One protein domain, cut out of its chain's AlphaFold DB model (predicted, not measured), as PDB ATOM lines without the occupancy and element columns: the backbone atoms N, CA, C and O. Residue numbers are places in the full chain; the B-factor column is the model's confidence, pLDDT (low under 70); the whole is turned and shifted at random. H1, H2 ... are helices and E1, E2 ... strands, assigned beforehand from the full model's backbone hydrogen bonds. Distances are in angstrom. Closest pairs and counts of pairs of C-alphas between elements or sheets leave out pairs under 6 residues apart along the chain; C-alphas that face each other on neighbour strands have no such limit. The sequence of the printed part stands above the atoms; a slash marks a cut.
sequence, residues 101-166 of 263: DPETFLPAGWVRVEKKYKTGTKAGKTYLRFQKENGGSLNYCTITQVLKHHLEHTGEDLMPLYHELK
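This is residues 101 to 166 of the 263 residues of the protein "Hypothetical protein" of Symbiodinium sp. CCMP2592 (UniProt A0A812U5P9). A long hairpin of two strands, E1 and E2, reaches along the longest axis to its loop near Thr 121, and two helices, H1 and H2, lie toward the opposite end. H1 begins near the later part of E2, and H2 folds back in the direction opposite to H1. The printed part has 66 residues, with E1, E2, H1 and H2 in that order along it, the two strands antiparallel, and the class mixed, helices and strands. It is only just loose, close to compact, with a radius of gyration of the C-alphas of 13.2 A and spans of 38 by 27 by 15 A.

Find C-alpha 110 at (148.137, 164.480, 147.677); from there E1, residues 110 to 116, runs 19.3 A. E2, residues 126 to 132, runs 19.5 A. Look next at C-alpha 143, at (138.195, 165.379, 147.895), where H1, residues 143 to 154, sets out for 15.9 A. H2, residues 159 to 166, ends at C-alpha 166, at (133.184, 163.610, 137.824).

E1 and E2 are a hairpin, antiparallel at 150 degrees; look for N 113 and O 129, 2.8 A apart and within hydrogen-bond range. The closest C-alphas of E2 and H1 are those of Phe 130 and Val 146, 7.1 A apart. H1 and E1 are only just apart, at 8.2 A. H1 and H2 are close but not clearly touching, the closest C-alphas being those of Leu 147 and Met 159, 6.6 A apart. They run opposite ways at a tilt of 35.2 degrees, only just steep. H2 is apart from E1 and E2. In H1 and H2 every O i to N i+4 pair is within hydrogen-bond range.

The two C-alphas farthest apart, those of Thr 121 and Gly 155, are 39.6 A from each other. The printed part has no cut; the link from H1 to H2 is tight, and those from E1 to E2 and from E2 to H1 are short. The mean pLDDT of the printed part is 93.9, and no printed residue is under 70.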
ATOM      1  N   ASP A 101     144.730 164.221 139.049       93.00
ATOM      2  CA  ASP A 101     144.810 162.839 138.599       93.00
ATOM      3  C   ASP A 101     143.402 162.373 138.170       93.00
ATOM      4  O   ASP A 101     142.485 162.431 138.993       93.00
ATOM      5  N   PRO A 102     143.187 161.935 136.913       91.56
ATOM      6  CA  PRO A 102     141.865 161.533 136.428       91.56
ATOM      7  C   PRO A 102     141.301 160.308 137.161       91.56
ATOM      8  O   PRO A 102     140.086 160.125 137.212       91.56
ATOM      9  N   GLU A 103     142.154 159.468 137.754       91.56
ATOM     10  CA  GLU A 103     141.708 158.276 138.469       91.56
ATOM     11  C   GLU A 103     141.302 158.605 139.912       91.56
ATOM     12  O   GLU A 103     140.249 158.165 140.397       91.56
ATOM     13  N   THR A 104     142.137 159.380 140.612       94.25
ATOM     14  CA  THR A 104     141.955 159.666 142.044       94.25
ATOM     15  C   THR A 104     141.269 160.999 142.337       94.25
ATOM     16  O   THR A 104     140.771 161.184 143.453       94.25
ATOM     17  N   PHE A 105     141.208 161.902 141.357       95.69
ATOM     18  CA  PHE A 105     140.759 163.294 141.464       95.69
ATOM     19  C   PHE A 105     141.542 164.124 142.486       95.69
ATOM     20  O   PHE A 105     141.009 165.066 143.077       95.69
ATOM     21  N   LEU A 106     142.797 163.755 142.744       95.88
ATOM     22  CA  LEU A 106     143.654 164.452 143.693       95.88
ATOM     23  C   LEU A 106     144.644 165.371 142.967       95.88
ATOM     24  O   LEU A 106     145.147 165.005 141.903       95.88
ATOM     25  N   PRO A 107     144.961 166.549 143.535       95.50
ATOM     26  CA  PRO A 107     146.056 167.367 143.035       95.50
ATOM     27  C   PRO A 107     147.404 166.683 143.283       95.50
ATOM     28  O   PRO A 107     147.551 165.866 144.198       95.50
ATOM     29  N   ALA A 108     148.426 167.090 142.530       92.56
ATOM     30  CA  ALA A 108     149.790 166.611 142.734       92.56
ATOM     31  C   ALA A 108     150.261 166.787 144.194       92.56
ATOM     32  O   ALA A 108     150.046 167.825 144.829       92.56
ATOM     33  N   GLY A 109     150.918 165.755 144.733       92.44
ATOM     34  CA  GLY A 109     151.417 165.735 146.113       92.44
ATOM     35  C   GLY A 109     150.357 165.430 147.178       92.44
ATOM     36  O   GLY A 109     150.651 165.534 148.371       92.44
ATOM     37  N   TRP A 110     149.142 165.049 146.784       94.81
ATOM     38  CA  TRP A 110     148.137 164.480 147.677       94.81
ATOM     39  C   TRP A 110     148.037 162.975 147.484       94.81
ATOM     40  O   TRP A 110     148.101 162.470 146.368       94.81
ATOM     41  N   VAL A 111     147.852 162.254 148.585       95.00
ATOM     42  CA  VAL A 111     147.725 160.797 148.573       95.00
ATOM     43  C   VAL A 111     146.459 160.353 149.294       95.00
ATOM     44  O   VAL A 111     146.065 160.904 150.330       95.00
ATOM     45  N   ARG A 112     145.828 159.316 148.743       96.31
ATOM     46  CA  ARG A 112     144.723 158.592 149.371       96.31
ATOM     47  C   ARG A 112     145.290 157.559 150.342       96.31
ATOM     48  O   ARG A 112     146.088 156.713 149.956       96.31
ATOM     49  N   VAL A 113     144.850 157.600 151.594       95.19
ATOM     50  CA  VAL A 113     145.259 156.668 152.647       95.19
ATOM     51  C   VAL A 113     144.052 155.922 153.176       95.19
ATOM     52  O   VAL A 113     143.116 156.506 153.727       95.19
ATOM     53  N   GLU A 114     144.105 154.604 153.042       96.25
ATOM     54  CA  GLU A 114     143.151 153.698 153.660       96.25
ATOM     55  C   GLU A 114     143.480 153.549 155.145       96.25
ATOM     56  O   GLU A 114     144.579 153.163 155.548       96.25
ATOM     57  N   LYS A 115     142.511 153.895 155.987       95.81
ATOM     58  CA  LYS A 115     142.577 153.715 157.433       95.81
ATOM     59  C   LYS A 115     141.494 152.744 157.858       95.81
ATOM     60  O   LYS A 115     140.438 152.661 157.247       95.81
ATOM     61  N   LYS A 116     141.742 152.015 158.938       97.31
ATOM     62  CA  LYS A 116     140.776 151.082 159.526       97.31
ATOM     63  C   LYS A 116     140.256 151.683 160.823       97.31
ATOM     64  O   LYS A 116     141.048 152.180 161.632       97.31
ATOM     65  N   TYR A 117     138.941 151.686 161.025       95.88
ATOM     66  CA  TYR A 117     138.382 152.059 162.323       95.88
ATOM     67  C   TYR A 117     138.898 151.067 163.365       95.88
ATOM     68  O   TYR A 117     138.779 149.853 163.189       95.88
ATOM     69  N   LYS A 118     139.510 151.580 164.433       96.12
ATOM     70  CA  LYS A 118     140.092 150.745 165.495       96.12
ATOM     71  C   LYS A 118     139.075 150.372 166.572       96.12
ATOM     72  O   LYS A 118     139.279 149.397 167.281       96.12
ATOM     73  N   THR A 119     138.018 151.166 166.713       95.81
ATOM     74  CA  THR A 119     137.029 151.083 167.793       95.81
ATOM     75  C   THR A 119     135.633 151.440 167.267       95.81
ATOM     76  O   THR A 119     135.501 151.969 166.160       95.81
ATOM     77  N   GLY A 120     134.600 151.146 168.061       94.19
ATOM     78  CA  GLY A 120     133.201 151.484 167.778       94.19
ATOM     79  C   GLY A 120     132.496 150.533 166.807       94.19
ATOM     80  O   GLY A 120     133.059 149.539 166.352       94.19
ATOM     81  N   THR A 121     131.260 150.873 166.442       93.31
ATOM     82  CA  THR A 121     130.381 150.075 165.555       93.31
ATOM     83  C   THR A 121     130.940 149.849 164.151       93.31
ATOM     84  O   THR A 121     130.528 148.938 163.432       93.31
ATOM     85  N   LYS A 122     131.888 150.690 163.733       94.12
ATOM     86  CA  LYS A 122     132.578 150.576 162.448       94.12
ATOM     87  C   LYS A 122     133.947 149.914 162.570       94.12
ATOM     88  O   LYS A 122     134.636 149.862 161.558       94.12
ATOM     89  N   ALA A 123     134.351 149.426 163.747       95.56
ATOM     90  CA  ALA A 123     135.641 148.770 163.941       95.56
ATOM     91  C   ALA A 123     135.875 147.693 162.874       95.56
ATOM     92  O   ALA A 123     134.992 146.912 162.533       95.56
ATOM     93  N   GLY A 124     137.065 147.705 162.288       94.12
ATOM     94  CA  GLY A 124     137.417 146.815 161.193       94.12
ATOM     95  C   GLY A 124     137.000 147.294 159.801       94.12
ATOM     96  O   GLY A 124     137.617 146.873 158.826       94.12
ATOM     97  N   LYS A 125     136.040 148.218 159.676       95.69
ATOM     98  CA  LYS A 125     135.724 148.831 158.381       95.69
ATOM     99  C   LYS A 125     136.849 149.773 157.963       95.69
ATOM    100  O   LYS A 125     137.422 150.494 158.791       95.69
ATOM    101  N   THR A 126     137.170 149.754 156.677       97.25
ATOM    102  CA  THR A 126     138.106 150.695 156.069       97.25
ATOM    103  C   THR A 126     137.390 152.002 155.735       97.25
ATOM    104  O   THR A 126     136.195 152.032 155.441       97.25
ATOM    105  N   TYR A 127     138.112 153.107 155.841       95.69
ATOM    106  CA  TYR A 127     137.681 154.427 155.418       95.69
ATOM    107  C   TYR A 127     138.839 155.146 154.739       95.69
ATOM    108  O   TYR A 127     140.010 154.913 155.045       95.69
ATOM    109  N   LEU A 128     138.494 156.037 153.820       96.50
ATOM    110  CA  LEU A 128     139.465 156.832 153.090       96.50
ATOM    111  C   LEU A 128     139.739 158.143 153.829       96.50
ATOM    112  O   LEU A 128     138.836 158.793 154.379       96.50
ATOM    113  N   ARG A 129     141.015 158.517 153.857       96.69
ATOM    114  CA  ARG A 129     141.490 159.851 154.213       96.69
ATOM    115  C   ARG A 129     142.447 160.338 153.150       96.69
ATOM    116  O   ARG A 129     143.094 159.544 152.476       96.69
ATOM    117  N   PHE A 130     142.542 161.647 153.042       96.38
ATOM    118  CA  PHE A 130     143.451 162.298 152.121       96.38
ATOM    119  C   PHE A 130     144.452 163.106 152.930       96.38
ATOM    120  O   PHE A 130     144.072 163.786 153.888       96.38
ATOM    121  N   GLN A 131     145.724 162.990 152.577       95.62
ATOM    122  CA  GLN A 131     146.811 163.700 153.242       95.62
ATOM    123  C   GLN A 131     147.821 164.174 152.199       95.62
ATOM    124  O   GLN A 131     147.960 163.565 151.137       95.62
ATOM    125  N   LYS A 132     148.526 165.260 152.504       94.56
ATOM    126  CA  LYS A 132     149.626 165.748 151.669       94.56
ATOM    127  C   LYS A 132     150.840 164.842 151.879       94.56
ATOM    128  O   LYS A 132     151.150 164.488 153.011       94.56
ATOM    129  N   GLU A 133     151.533 164.484 150.808       92.62
ATOM    130  CA  GLU A 133     152.618 163.498 150.823       92.62
ATOM    131  C   GLU A 133     153.777 163.890 151.755       92.62
ATOM    132  O   GLU A 133     154.331 163.043 152.451       92.62
ATOM    133  N   ASN A 134     154.086 165.188 151.820       88.75
ATOM    134  CA  ASN A 134     155.150 165.755 152.656       88.75
ATOM    135  C   ASN A 134     154.606 166.628 153.809       88.75
ATOM    136  O   ASN A 134     155.354 167.397 154.405       88.75
ATOM    137  N   GLY A 135     153.295 166.588 154.074       74.81
ATOM    138  CA  GLY A 135     152.636 167.456 155.056       74.81
ATOM    139  C   GLY A 135     152.338 166.760 156.384       74.81
ATOM    140  O   GLY A 135     152.281 165.536 156.461       74.81
ATOM    141  N   GLY A 136     152.130 167.559 157.436       72.31
ATOM    142  CA  GLY A 136     151.738 167.081 158.766       72.31
ATOM    143  C   GLY A 136     150.408 166.311 158.796       72.31
ATOM    144  O   GLY A 136     149.729 166.140 157.789       72.31
ATOM    145  N   SER A 137     150.011 165.863 159.990       72.25
ATOM    146  CA  SER A 137     148.908 164.921 160.264       72.25
ATOM    147  C   SER A 137     147.479 165.401 159.940       72.25
ATOM    148  O   SER A 137     146.510 164.786 160.404       72.25
ATOM    149  N   LEU A 138     147.308 166.453 159.137       85.19
ATOM    150  CA  LEU A 138     145.996 166.899 158.675       85.19
ATOM    151  C   LEU A 138     145.411 165.856 157.719       85.19
ATOM    152  O   LEU A 138     145.976 165.533 156.676       85.19
ATOM    153  N   ASN A 139     144.278 165.290 158.129       92.62
ATOM    154  CA  ASN A 139     143.565 164.261 157.388       92.62
ATOM    155  C   ASN A 139     142.228 164.823 156.928       92.62
ATOM    156  O   ASN A 139     141.359 165.087 157.759       92.62
ATOM    157  N   TYR A 140     142.040 164.928 155.620       96.50
ATOM    158  CA  TYR A 140     140.784 165.385 155.040       96.50
ATOM    159  C   TYR A 140     139.874 164.190 154.771       96.50
ATOM    160  O   TYR A 140     140.328 163.083 154.458       96.50
ATOM    161  N   CYS A 141     138.574 164.407 154.945       96.19
ATOM    162  CA  CYS A 141     137.561 163.368 154.801       96.19
ATOM    163  C   CYS A 141     137.079 163.233 153.356       96.19
ATOM    164  O   CYS A 141     136.664 162.145 152.967       96.19
ATOM    165  N   THR A 142     137.110 164.320 152.581       96.94
ATOM    166  CA  THR A 142     136.568 164.371 151.218       96.94
ATOM    167  C   THR A 142     137.523 165.071 150.256       96.94
ATOM    168  O   THR A 142     138.311 165.925 150.660       96.94
ATOM    169  N   ILE A 143     137.413 164.742 148.965       96.81
ATOM    170  CA  ILE A 143     138.195 165.379 147.895       96.81
ATOM    171  C   ILE A 143     137.886 166.880 147.826       96.81
ATOM    172  O   ILE A 143     138.797 167.688 147.765       96.81
ATOM    173  N   THR A 144     136.626 167.297 147.971       97.31
ATOM    174  CA  THR A 144     136.260 168.727 147.994       97.31
ATOM    175  C   THR A 144     136.981 169.510 149.099       97.31
ATOM    176  O   THR A 144     137.358 170.657 148.887       97.31
ATOM    177  N   GLN A 145     137.204 168.907 150.277       97.56
ATOM    178  CA  GLN A 145     138.000 169.543 151.334       97.56
ATOM    179  C   GLN A 145     139.477 169.668 150.938       97.56
ATOM    180  O   GLN A 145     140.094 170.688 151.226       97.56
ATOM    181  N   VAL A 146     140.020 168.656 150.255       96.94
ATOM    182  CA  VAL A 146     141.378 168.690 149.693       96.94
ATOM    183  C   VAL A 146     141.516 169.815 148.671       96.94
ATOM    184  O   VAL A 146     142.474 170.571 148.752       96.94
ATOM    185  N   LEU A 147     140.557 169.959 147.751       96.56
ATOM    186  CA  LEU A 147     140.590 170.991 146.711       96.56
ATOM    187  C   LEU A 147     140.483 172.401 147.297       96.56
ATOM    188  O   LEU A 147     141.258 173.268 146.912       96.56
ATOM    189  N   LYS A 148     139.607 172.617 148.289       96.94
ATOM    190  CA  LYS A 148     139.525 173.900 149.010       96.94
ATOM    191  C   LYS A 148     140.839 174.253 149.699       96.94
ATOM    192  O   LYS A 148     141.340 175.359 149.547       96.94
ATOM    193  N   HIS A 149     141.427 173.292 150.407       95.56
ATOM    194  CA  HIS A 149     142.716 173.508 151.053       95.56
ATOM    195  C   HIS A 149     143.854 173.665 150.033       95.56
ATOM    196  O   HIS A 149     144.827 174.361 150.289       95.56
ATOM    197  N   HIS A 150     143.773 173.024 148.868       94.25
ATOM    198  CA  HIS A 150     144.730 173.251 147.792       94.25
ATOM    199  C   HIS A 150     144.630 174.690 147.274       94.25
ATOM    200  O   HIS A 150     145.651 175.369 147.270       94.25
ATOM    201  N   LEU A 151     143.418 175.175 146.980       95.31
ATOM    202  CA  LEU A 151     143.142 176.558 146.578       95.31
ATOM    203  C   LEU A 151     143.694 177.574 147.589       95.31
ATOM    204  O   LEU A 151     144.328 178.544 147.193       95.31
ATOM    205  N   GLU A 152     143.522 177.338 148.892       95.50
ATOM    206  CA  GLU A 152     144.077 178.210 149.941       95.50
ATOM    207  C   GLU A 152     145.616 178.284 149.920       95.50
ATOM    208  O   GLU A 152     146.186 179.319 150.253       95.50
ATOM    209  N   HIS A 153     146.301 177.196 149.545       93.19
ATOM    210  CA  HIS A 153     147.768 177.115 149.567       93.19
ATOM    211  C   HIS A 153     148.426 177.503 148.242       93.19
ATOM    212  O   HIS A 153     149.541 178.021 148.259       93.19
ATOM    213  N   THR A 154     147.793 177.206 147.108       92.88
ATOM    214  CA  THR A 154     148.356 177.440 145.768       92.88
ATOM    215  C   THR A 154     147.705 178.608 145.036       92.88
ATOM    216  O   THR A 154     148.312 179.138 144.111       92.88
ATOM    217  N   GLY A 155     146.499 179.024 145.437       95.06
ATOM    218  CA  GLY A 155     145.696 180.022 144.726       95.06
ATOM    219  C   GLY A 155     144.999 179.492 143.469       95.06
ATOM    220  O   GLY A 155     144.373 180.274 142.758       95.06
ATOM    221  N   GLU A 156     145.090 178.189 143.181       94.56
ATOM    222  CA  GLU A 156     144.524 177.566 141.980       94.56
ATOM    223  C   GLU A 156     143.178 176.888 142.281       94.56
ATOM    224  O   GLU A 156     143.091 176.010 143.147       94.56
ATOM    225  N   ASP A 157     142.121 177.279 141.560       95.69
ATOM    226  CA  ASP A 157     140.797 176.670 141.708       95.69
ATOM    227  C   ASP A 157     140.632 175.456 140.788       95.69
ATOM    228  O   ASP A 157     140.437 175.573 139.580       95.69
ATOM    229  N   LEU A 158     140.684 174.268 141.391       95.75
ATOM    230  CA  LEU A 158     140.512 172.983 140.707       95.75
ATOM    231  C   LEU A 158     139.078 172.434 140.807       95.75
ATOM    232  O   LEU A 158     138.808 171.332 140.323       95.75
ATOM    233  N   MET A 159     138.144 173.156 141.442       96.25
ATOM    234  CA  MET A 159     136.755 172.701 141.568       96.25
ATOM    235  C   MET A 159     136.027 172.553 140.224       96.25
ATOM    236  O   MET A 159     135.348 171.534 140.065       96.25
ATOM    237  N   PRO A 160     136.152 173.479 139.249       95.62
ATOM    238  CA  PRO A 160     135.521 173.313 137.939       95.62
ATOM    239  C   PRO A 160     135.982 172.033 137.230       95.62
ATOM    240  O   PRO A 160     135.154 171.241 136.786       95.62
ATOM    241  N   LEU A 161     137.295 171.772 137.239       93.56
ATOM    242  CA  LEU A 161     137.886 170.574 136.639       93.56
ATOM    243  C   LEU A 161     137.410 169.286 137.333       93.56
ATOM    244  O   LEU A 161     137.144 168.279 136.684       93.56
ATOM    245  N   TYR A 162     137.262 169.311 138.661       95.44
ATOM    246  CA  TYR A 162     136.701 168.183 139.408       95.44
ATOM    247  C   TYR A 162     135.259 167.863 138.993       95.44
ATOM    248  O   TYR A 162     134.902 166.687 138.907       95.44
ATOM    249  N   HIS A 163     134.430 168.879 138.747       95.50
ATOM    250  CA  HIS A 163     133.052 168.669 138.306       95.50
ATOM    251  C   HIS A 163     132.982 168.043 136.913       95.50
ATOM    252  O   HIS A 163     132.265 167.056 136.755       95.50
ATOM    253  N   GLU A 164     133.776 168.541 135.964       94.62
ATOM    254  CA  GLU A 164     133.869 167.996 134.604       94.62
ATOM    255  C   GLU A 164     134.295 166.520 134.614       94.62
ATOM    256  O   GLU A 164     133.583 165.657 134.101       94.62
ATOM    257  N   LEU A 165     135.402 166.192 135.295       92.81
ATOM    258  CA  LEU A 165     135.892 164.811 135.363       92.81
ATOM    259  C   LEU A 165     134.909 163.879 136.092       92.81
ATOM    260  O   LEU A 165     134.792 162.697 135.760       92.81
ATOM    261  N   LYS A 166     134.195 164.387 137.102       94.44
ATOM    262  CA  LYS A 166     133.184 163.610 137.824       94.44
ATOM    263  C   LYS A 166     131.966 163.324 136.947       94.44
ATOM    264  O   LYS A 166     131.455 162.209 137.004       94.44
TER     265      LYS A 166